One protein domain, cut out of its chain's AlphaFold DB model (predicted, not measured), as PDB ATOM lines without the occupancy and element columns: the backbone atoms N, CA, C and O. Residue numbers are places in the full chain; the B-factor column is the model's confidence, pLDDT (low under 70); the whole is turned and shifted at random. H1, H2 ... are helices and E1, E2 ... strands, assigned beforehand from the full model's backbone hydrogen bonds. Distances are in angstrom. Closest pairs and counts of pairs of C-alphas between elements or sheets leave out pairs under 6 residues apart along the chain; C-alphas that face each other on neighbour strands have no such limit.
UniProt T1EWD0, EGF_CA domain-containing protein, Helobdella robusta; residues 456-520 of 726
ATOM      1  N   HIS A 456     -21.474 -23.070 -35.125       51.19
ATOM      2  CA  HIS A 456     -22.324 -22.910 -36.307       51.19
ATOM      3  C   HIS A 456     -23.724 -23.510 -36.066       51.19
ATOM      4  O   HIS A 456     -23.865 -24.562 -35.451       51.19
ATOM      5  N   HIS A 457     -24.770 -22.852 -36.584       55.91
ATOM      6  CA  HIS A 457     -26.187 -23.255 -36.471       55.91
ATOM      7  C   HIS A 457     -26.817 -23.187 -35.062       55.91
ATOM      8  O   HIS A 457     -27.638 -24.027 -34.683       55.91
ATOM      9  N   ARG A 458     -26.529 -22.118 -34.311       61.81
ATOM     10  CA  ARG A 458     -27.093 -21.864 -32.969       61.81
ATOM     11  C   ARG A 458     -28.631 -21.867 -32.917       61.81
ATOM     12  O   ARG A 458     -29.212 -22.184 -31.877       61.81
ATOM     13  N   CYS A 459     -29.278 -21.540 -34.036       71.38
ATOM     14  CA  CYS A 459     -30.730 -21.574 -34.221       71.38
ATOM     15  C   CYS A 459     -31.294 -23.001 -34.399       71.38
ATOM     16  O   CYS A 459     -32.333 -23.305 -33.816       71.38
ATOM     17  N   LEU A 460     -30.600 -23.911 -35.102       66.50
ATOM     18  CA  LEU A 460     -31.059 -25.304 -35.280       66.50
ATOM     19  C   LEU A 460     -31.055 -26.089 -33.958       66.50
ATOM     20  O   LEU A 460     -31.913 -26.938 -33.731       66.50
ATOM     21  N   LEU A 461     -30.136 -25.755 -33.046       74.94
ATOM     22  CA  LEU A 461     -30.060 -26.337 -31.700       74.94
ATOM     23  C   LEU A 461     -31.197 -25.879 -30.760       74.94
ATOM     24  O   LEU A 461     -31.304 -26.374 -29.637       74.94
ATOM     25  N   LYS A 462     -32.049 -24.934 -31.188       69.25
ATOM     26  CA  LYS A 462     -33.252 -24.480 -30.469       69.25
ATOM     27  C   LYS A 462     -34.419 -24.322 -31.458       69.25
ATOM     28  O   LYS A 462     -34.790 -23.188 -31.764       69.25
ATOM     29  N   PRO A 463     -35.026 -25.433 -31.925       54.41
ATOM     30  CA  PRO A 463     -35.877 -25.481 -33.124       54.41
ATOM     31  C   PRO A 463     -37.181 -24.662 -33.082       54.41
ATOM     32  O   PRO A 463     -37.868 -24.577 -34.089       54.41
ATOM     33  N   ASN A 464     -37.514 -24.016 -31.959       62.28
ATOM     34  CA  ASN A 464     -38.741 -23.231 -31.783       62.28
ATOM     35  C   ASN A 464     -38.459 -21.717 -31.675       62.28
ATOM     36  O   ASN A 464     -39.183 -21.009 -30.976       62.28
ATOM     37  N   LYS A 465     -37.360 -21.223 -32.267       79.75
ATOM     38  CA  LYS A 465     -36.973 -19.800 -32.191       79.75
ATOM     39  C   LYS A 465     -37.398 -18.950 -33.385       79.75
ATOM     40  O   LYS A 465     -37.777 -17.811 -33.159       79.75
ATOM     41  N   CYS A 466     -37.333 -19.477 -34.604       91.00
ATOM     42  CA  CYS A 466     -37.842 -18.795 -35.793       91.00
ATOM     43  C   CYS A 466     -39.266 -19.283 -36.080       91.00
ATOM     44  O   CYS A 466     -39.539 -20.477 -35.964       91.00
ATOM     45  N   ASN A 467     -40.169 -18.381 -36.461       92.31
ATOM     46  CA  ASN A 467     -41.488 -18.758 -36.967       92.31
ATOM     47  C   ASN A 467     -41.355 -19.081 -38.459       92.31
ATOM     48  O   ASN A 467     -41.109 -18.175 -39.252       92.31
ATOM     49  N   GLU A 468     -41.534 -20.347 -38.840       92.44
ATOM     50  CA  GLU A 468     -41.388 -20.820 -40.227       92.44
ATOM     51  C   GLU A 468     -42.316 -20.097 -41.222       92.44
ATOM     52  O   GLU A 468     -42.010 -20.029 -42.410       92.44
ATOM     53  N   ASN A 469     -43.428 -19.518 -40.748       93.44
ATOM     54  CA  ASN A 469     -44.366 -18.768 -41.589       93.44
ATOM     55  C   ASN A 469     -43.924 -17.323 -41.887       93.44
ATOM     56  O   ASN A 469     -44.451 -16.729 -42.821       93.44
ATOM     57  N   SER A 470     -43.002 -16.749 -41.102       94.94
ATOM     58  CA  SER A 470     -42.547 -15.353 -41.251       94.94
ATOM     59  C   SER A 470     -41.028 -15.178 -41.332       94.94
ATOM     60  O   SER A 470     -40.547 -14.062 -41.526       94.94
ATOM     61  N   SER A 471     -40.246 -16.253 -41.184       96.00
ATOM     62  CA  SER A 471     -38.786 -16.168 -41.080       96.00
ATOM     63  C   SER A 471     -38.052 -17.465 -41.433       96.00
ATOM     64  O   SER A 471     -38.560 -18.566 -41.228       96.00
ATOM     65  N   ILE A 472     -36.813 -17.325 -41.907       95.56
ATOM     66  CA  ILE A 472     -35.868 -18.412 -42.178       95.56
ATOM     67  C   ILE A 472     -34.732 -18.367 -41.149       95.56
ATOM     68  O   ILE A 472     -34.177 -17.315 -40.837       95.56
ATOM     69  N   CYS A 473     -34.354 -19.536 -40.632       94.69
ATOM     70  CA  CYS A 473     -33.208 -19.711 -39.742       94.69
ATOM     71  C   CYS A 473     -31.877 -19.407 -40.464       94.69
ATOM     72  O   CYS A 473     -31.443 -20.179 -41.321       94.69
ATOM     73  N   VAL A 474     -31.186 -18.343 -40.048       95.19
ATOM     74  CA  VAL A 474     -29.805 -18.002 -40.440       95.19
ATOM     75  C   VAL A 474     -28.884 -18.195 -39.218       95.19
ATOM     76  O   VAL A 474     -29.366 -18.442 -38.113       95.19
ATOM     77  N   LEU A 475     -27.554 -18.193 -39.393       88.88
ATOM     78  CA  LEU A 475     -26.611 -18.715 -38.384       88.88
ATOM     79  C   LEU A 475     -26.779 -18.125 -36.969       88.88
ATOM     80  O   LEU A 475     -26.743 -18.897 -36.006       88.88
ATOM     81  N   ASP A 476     -27.015 -16.814 -36.857       90.25
ATOM     82  CA  ASP A 476     -27.122 -16.094 -35.577       90.25
ATOM     83  C   ASP A 476     -28.521 -15.512 -35.271       90.25
ATOM     84  O   ASP A 476     -28.746 -14.995 -34.173       90.25
ATOM     85  N   GLY A 477     -29.493 -15.649 -36.181       93.25
ATOM     86  CA  GLY A 477     -30.833 -15.063 -36.042       93.25
ATOM     87  C   GLY A 477     -31.866 -15.625 -37.022       93.25
ATOM     88  O   GLY A 477     -31.620 -16.612 -37.717       93.25
ATOM     89  N   CYS A 478     -33.034 -14.992 -37.075       96.25
ATOM     90  CA  CYS A 478     -34.121 -15.337 -37.986       96.25
ATOM     91  C   CYS A 478     -34.262 -14.238 -39.046       96.25
ATOM     92  O   CYS A 478     -34.712 -13.140 -38.735       96.25
ATOM     93  N   GLN A 479     -33.888 -14.530 -40.293       96.94
ATOM     94  CA  GLN A 479     -34.072 -13.607 -41.411       96.94
ATOM     95  C   GLN A 479     -35.551 -13.584 -41.796       96.94
ATOM     96  O   GLN A 479     -36.115 -14.625 -42.137       96.94
ATOM     97  N   CYS A 480     -36.183 -12.415 -41.750       97.12
ATOM     98  CA  CYS A 480     -37.601 -12.290 -42.074       97.12
ATOM     99  C   CYS A 480     -37.886 -12.562 -43.560       97.12
ATOM    100  O   CYS A 480     -37.065 -12.283 -44.437       97.12
ATOM    101  N   LEU A 481     -39.056 -13.141 -43.836       95.88
ATOM    102  CA  LEU A 481     -39.579 -13.305 -45.192       95.88
ATOM    103  C   LEU A 481     -40.081 -11.957 -45.738       95.88
ATOM    104  O   LEU A 481     -40.343 -11.030 -44.978       95.88
ATOM    105  N   ALA A 482     -40.243 -11.844 -47.059       93.88
ATOM    106  CA  ALA A 482     -40.817 -10.643 -47.668       93.88
ATOM    107  C   ALA A 482     -42.237 -10.369 -47.128       93.88
ATOM    108  O   ALA A 482     -43.043 -11.295 -47.031       93.88
ATOM    109  N   GLY A 483     -42.510  -9.106 -46.779       92.44
ATOM    110  CA  GLY A 483     -43.708  -8.682 -46.038       92.44
ATOM    111  C   GLY A 483     -43.590  -8.800 -44.509       92.44
ATOM    112  O   GLY A 483     -44.541  -8.499 -43.798       92.44
ATOM    113  N   PHE A 484     -42.423  -9.190 -43.979       96.19
ATOM    114  CA  PHE A 484     -42.130  -9.183 -42.544       96.19
ATOM    115  C   PHE A 484     -40.834  -8.415 -42.238       96.19
ATOM    116  O   PHE A 484     -39.873  -8.461 -43.008       96.19
ATOM    117  N   ARG A 485     -40.776  -7.759 -41.073       95.88
ATOM    118  CA  ARG A 485     -39.599  -7.033 -40.561       95.88
ATOM    119  C   ARG A 485     -39.134  -7.565 -39.208       95.88
ATOM    120  O   ARG A 485     -39.925  -8.113 -38.442       95.88
ATOM    121  N   GLU A 486     -37.852  -7.381 -38.900       96.38
ATOM    122  CA  GLU A 486     -37.284  -7.757 -37.600       96.38
ATOM    123  C   GLU A 486     -37.846  -6.864 -36.486       96.38
ATOM    124  O   GLU A 486     -37.808  -5.637 -36.580       96.38
ATOM    125  N   VAL A 487     -38.333  -7.475 -35.401       95.62
ATOM    126  CA  VAL A 487     -38.821  -6.737 -34.229       95.62
ATOM    127  C   VAL A 487     -37.627  -6.080 -33.517       95.62
ATOM    128  O   VAL A 487     -36.711  -6.798 -33.093       95.62
ATOM    129  N   PRO A 488     -37.608  -4.744 -33.316       95.62
ATOM    130  CA  PRO A 488     -36.469  -4.051 -32.720       95.62
ATOM    131  C   PRO A 488     -36.050  -4.633 -31.361       95.62
ATOM    132  O   PRO A 488     -36.817  -4.656 -30.400       95.62
ATOM    133  N   GLY A 489     -34.801  -5.103 -31.279       94.81
ATOM    134  CA  GLY A 489     -34.244  -5.746 -30.084       94.81
ATOM    135  C   GLY A 489     -34.486  -7.258 -29.971       94.81
ATOM    136  O   GLY A 489     -34.017  -7.859 -29.005       94.81
ATOM    137  N   ASN A 490     -35.152  -7.899 -30.937       94.81
ATOM    138  CA  ASN A 490     -35.353  -9.348 -30.958       94.81
ATOM    139  C   ASN A 490     -35.110  -9.964 -32.350       94.81
ATOM    140  O   ASN A 490     -36.051 -10.246 -33.086       94.81
ATOM    141  N   LEU A 491     -33.847 -10.313 -32.629       94.56
ATOM    142  CA  LEU A 491     -33.363 -11.037 -33.825       94.56
ATOM    143  C   LEU A 491     -33.975 -12.447 -34.039       94.56
ATOM    144  O   LEU A 491     -33.487 -13.223 -34.861       94.56
ATOM    145  N   TYR A 492     -34.991 -12.823 -33.259       94.62
ATOM    146  CA  TYR A 492     -35.739 -14.076 -33.376       94.62
ATOM    147  C   TYR A 492     -37.247 -13.861 -33.583       94.62
ATOM    148  O   TYR A 492     -37.996 -14.832 -33.613       94.62
ATOM    149  N   ALA A 493     -37.714 -12.616 -33.710       95.56
ATOM    150  CA  ALA A 493     -39.103 -12.311 -34.023       95.56
ATOM    151  C   ALA A 493     -39.193 -11.447 -35.280       95.56
ATOM    152  O   ALA A 493     -38.530 -10.418 -35.391       95.56
ATOM    153  N   CYS A 494     -40.064 -11.874 -36.188       96.56
ATOM    154  CA  CYS A 494     -40.450 -11.129 -37.373       96.56
ATOM    155  C   CYS A 494     -41.931 -10.779 -37.256       96.56
ATOM    156  O   CYS A 494     -42.757 -11.687 -37.098       96.56
ATOM    157  N   GLU A 495     -42.246  -9.488 -37.302       95.81
ATOM    158  CA  GLU A 495     -43.615  -8.973 -37.359       95.81
ATOM    159  C   GLU A 495     -44.013  -8.656 -38.801       95.81
ATOM    160  O   GLU A 495     -43.164  -8.391 -39.651       95.81
ATOM    161  N   ASP A 496     -45.309  -8.758 -39.067       96.50
ATOM    162  CA  ASP A 496     -45.953  -8.423 -40.337       96.50
ATOM    163  C   ASP A 496     -45.767  -6.915 -40.600       96.50
ATOM    164  O   ASP A 496     -45.931  -6.110 -39.679       96.50
ATOM    165  N   ILE A 497     -45.351  -6.530 -41.809       94.69
ATOM    166  CA  ILE A 497     -45.253  -5.114 -42.190       94.69
ATOM    167  C   ILE A 497     -46.665  -4.654 -42.534       94.69
ATOM    168  O   ILE A 497     -47.276  -5.195 -43.445       94.69
ATOM    169  N   ASP A 498     -47.184  -3.655 -41.824       94.25
ATOM    170  CA  ASP A 498     -48.504  -3.110 -42.123       94.25
ATOM    171  C   ASP A 498     -48.336  -1.954 -43.111       94.25
ATOM    172  O   ASP A 498     -48.285  -0.786 -42.720       94.25
ATOM    173  N   GLU A 499     -48.225  -2.260 -44.412       93.75
ATOM    174  CA  GLU A 499     -47.939  -1.228 -45.421       93.75
ATOM    175  C   GLU A 499     -49.026  -0.134 -45.461       93.75
ATOM    176  O   GLU A 499     -48.779   0.983 -45.930       93.75
ATOM    177  N   CYS A 500     -50.221  -0.424 -44.934       94.25
ATOM    178  CA  CYS A 500     -51.317   0.526 -44.773       94.25
ATOM    179  C   CYS A 500     -51.111   1.499 -43.600       94.25
ATOM    180  O   CYS A 500     -51.439   2.678 -43.734       94.25
ATOM    181  N   ALA A 501     -50.601   1.029 -42.457       93.81
ATOM    182  CA  ALA A 501     -50.344   1.847 -41.272       93.81
ATOM    183  C   ALA A 501     -48.994   2.580 -41.335       93.81
ATOM    184  O   ALA A 501     -48.900   3.723 -40.884       93.81
ATOM    185  N   ASP A 502     -47.973   1.949 -41.918       90.94
ATOM    186  CA  ASP A 502     -46.634   2.521 -42.099       90.94
ATOM    187  C   ASP A 502     -46.579   3.536 -43.261       90.94
ATOM    188  O   ASP A 502     -45.671   4.363 -43.334       90.94
ATOM    189  N   GLY A 503     -47.579   3.519 -44.153       90.25
ATOM    190  CA  GLY A 503     -47.719   4.467 -45.263       90.25
ATOM    191  C   GLY A 503     -46.910   4.120 -46.517       90.25
ATOM    192  O   GLY A 503     -46.878   4.921 -47.450       90.25
ATOM    193  N   GLU A 504     -46.290   2.937 -46.570       87.19
ATOM    194  CA  GLU A 504     -45.541   2.443 -47.740       87.19
ATOM    195  C   GLU A 504     -46.448   1.848 -48.838       87.19
ATOM    196  O   GLU A 504     -46.001   1.573 -49.953       87.19
ATOM    197  N   SER A 505     -47.746   1.690 -48.559       87.12
ATOM    198  CA  SER A 505     -48.766   1.264 -49.519       87.12
ATOM    199  C   SER A 505     -48.804   2.151 -50.777       87.12
ATOM    200  O   SER A 505     -49.158   3.328 -50.718       87.12
ATOM    201  N   LEU A 506     -48.612   1.532 -51.946       87.81
ATOM    202  CA  LEU A 506     -48.773   2.161 -53.269       87.81
ATOM    203  C   LEU A 506     -50.242   2.453 -53.662       87.81
ATOM    204  O   LEU A 506     -50.505   2.913 -54.773       87.81
ATOM    205  N   CYS A 507     -51.215   2.166 -52.791       88.56
ATOM    206  CA  CYS A 507     -52.636   2.389 -53.053       88.56
ATOM    207  C   CYS A 507     -52.998   3.884 -52.961       88.56
ATOM    208  O   CYS A 507     -52.785   4.510 -51.921       88.56
ATOM    209  N   ASP A 508     -53.626   4.455 -53.998       87.62
ATOM    210  CA  ASP A 508     -54.206   5.801 -53.901       87.62
ATOM    211  C   ASP A 508     -55.414   5.769 -52.954       87.62
ATOM    212  O   ASP A 508     -56.491   5.257 -53.287       87.62
ATOM    213  N   THR A 509     -55.223   6.340 -51.767       85.75
ATOM    214  CA  THR A 509     -56.192   6.373 -50.662       85.75
ATOM    215  C   THR A 509     -57.486   7.124 -50.992       85.75
ATOM    216  O   THR A 509     -58.455   7.031 -50.241       85.75
ATOM    217  N   ARG A 510     -57.546   7.841 -52.124       88.38
ATOM    218  CA  ARG A 510     -58.762   8.505 -52.627       88.38
ATOM    219  C   ARG A 510     -59.693   7.561 -53.389       88.38
ATOM    220  O   ARG A 510     -60.880   7.853 -53.504       88.38
ATOM    221  N   PHE A 511     -59.161   6.458 -53.924       92.38
ATOM    222  CA  PHE A 511     -59.886   5.536 -54.811       92.38
ATOM    223  C   PHE A 511     -59.845   4.074 -54.350       92.38
ATOM    224  O   PHE A 511     -60.590   3.248 -54.875       92.38
ATOM    225  N   SER A 512     -58.995   3.745 -53.378       93.12
ATOM    226  CA  SER A 512     -58.791   2.381 -52.895       93.12
ATOM    227  C   SER A 512     -58.601   2.340 -51.380       93.12
ATOM    228  O   SER A 512     -57.899   3.166 -50.798       93.12
ATOM    229  N   THR A 513     -59.232   1.358 -50.734       92.69
ATOM    230  CA  THR A 513     -59.028   1.068 -49.311       92.69
ATOM    231  C   THR A 513     -57.852   0.113 -49.180       92.69
ATOM    232  O   THR A 513     -57.952  -1.034 -49.617       92.69
ATOM    233  N   CYS A 514     -56.759   0.561 -48.566       94.50
ATOM    234  CA  CYS A 514     -55.668  -0.337 -48.201       94.50
ATOM    235  C   CYS A 514     -56.167  -1.352 -47.159       94.50
ATOM    236  O   CYS A 514     -56.838  -0.985 -46.192       94.50
ATOM    237  N   LEU A 515     -55.864  -2.631 -47.377       92.81
ATOM    238  CA  LEU A 515     -56.161  -3.719 -46.450       92.81
ATOM    239  C   LEU A 515     -54.853  -4.449 -46.172       92.81
ATOM    240  O   LEU A 515     -54.348  -5.120 -47.071       92.81
ATOM    241  N   ASN A 516     -54.337  -4.357 -44.944       89.44
ATOM    242  CA  ASN A 516     -53.282  -5.266 -44.523       89.44
ATOM    243  C   ASN A 516     -53.875  -6.687 -44.499       89.44
ATOM    244  O   ASN A 516     -54.849  -6.966 -43.790       89.44
ATOM    245  N   ILE A 517     -53.317  -7.565 -45.331       85.81
ATOM    246  CA  ILE A 517     -53.648  -8.986 -45.388       85.81
ATOM    247  C   ILE A 517     -52.386  -9.736 -44.942       85.81
ATOM    248  O   ILE A 517     -51.545 -10.025 -45.801       85.81
ATOM    249  N   PRO A 518     -52.264 -10.087 -43.644       78.75
ATOM    250  CA  PRO A 518     -51.029 -10.623 -43.084       78.75
ATOM    251  C   PRO A 518     -50.574 -11.849 -43.868       78.75
ATOM    252  O   PRO A 518     -51.393 -12.736 -44.148       78.75
ATOM    253  N   VAL A 519     -49.300 -11.854 -44.278       65.38
ATOM    254  CA  VAL A 519     -48.870 -12.446 -45.561       65.38
ATOM    255  C   VAL A 519     -49.355 -13.883 -45.745       65.38
ATOM    256  O   VAL A 519     -48.748 -14.862 -45.301       65.38
ATOM    257  N   SER A 520     -50.461 -14.034 -46.473       55.97
ATOM    258  CA  SER A 520     -50.973 -15.358 -46.810       55.97
ATOM    259  C   SER A 520     -50.022 -16.039 -47.815       55.97
ATOM    260  O   SER A 520     -49.493 -15.365 -48.703       55.97
TER     261      SER A 520
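What this domain is: This is residues 456 to 520 of the 726 residues of the protein "EGF_CA domain-containing protein" of Helobdella robusta (UniProt T1EWD0). Look for a rod with little regular structure: two small hairpins, E3-E4 and E1-E2, pack together, and beyond them come short helix H1 and a long loop that folds back. The 65 printed residues hold E1, E2, E3, E4, H1 in chain order, both two-stranded sheets antiparallel; the class is mostly strand, with only 21 residues in named elements. The whole is loose, radius of gyration of the C-alphas 14.7 A, spanning 50 by 22 by 13 A.

Where its parts are: Find E4, residues 490 to 496, running 14.2 A from C-alpha 490 at (-35.353, -9.348, -30.958). E3 is residues 484 to 487, E1 471 to 473, E2 478 to 480. H1, residues 499 to 502, ends at C-alpha 502 (-46.634, 2.521, -42.099).

How they stand to each other: In hairpin E3-E4, N 485 and O 495 are 2.9 A apart, within hydrogen-bond range; in hairpin E1-E2, N 472 and O 479, 2.8 A. Between E2 and E4 the closest C-alphas are Cys 478 and Tyr 492, 5.0 A. H1 is apart from E1, E2 and E3; it is too short for any O i to N i+4 pair, and its one O i to N i+3 pair is not within range.

The domain as a whole: The farthest C-alphas, His 456 and Arg 510, are 50.8 A apart. The printed part has no cut; the four links are tight. Confidence is under 70 at residues 456 to 458, 460, 462 to 464 and 519 to 520.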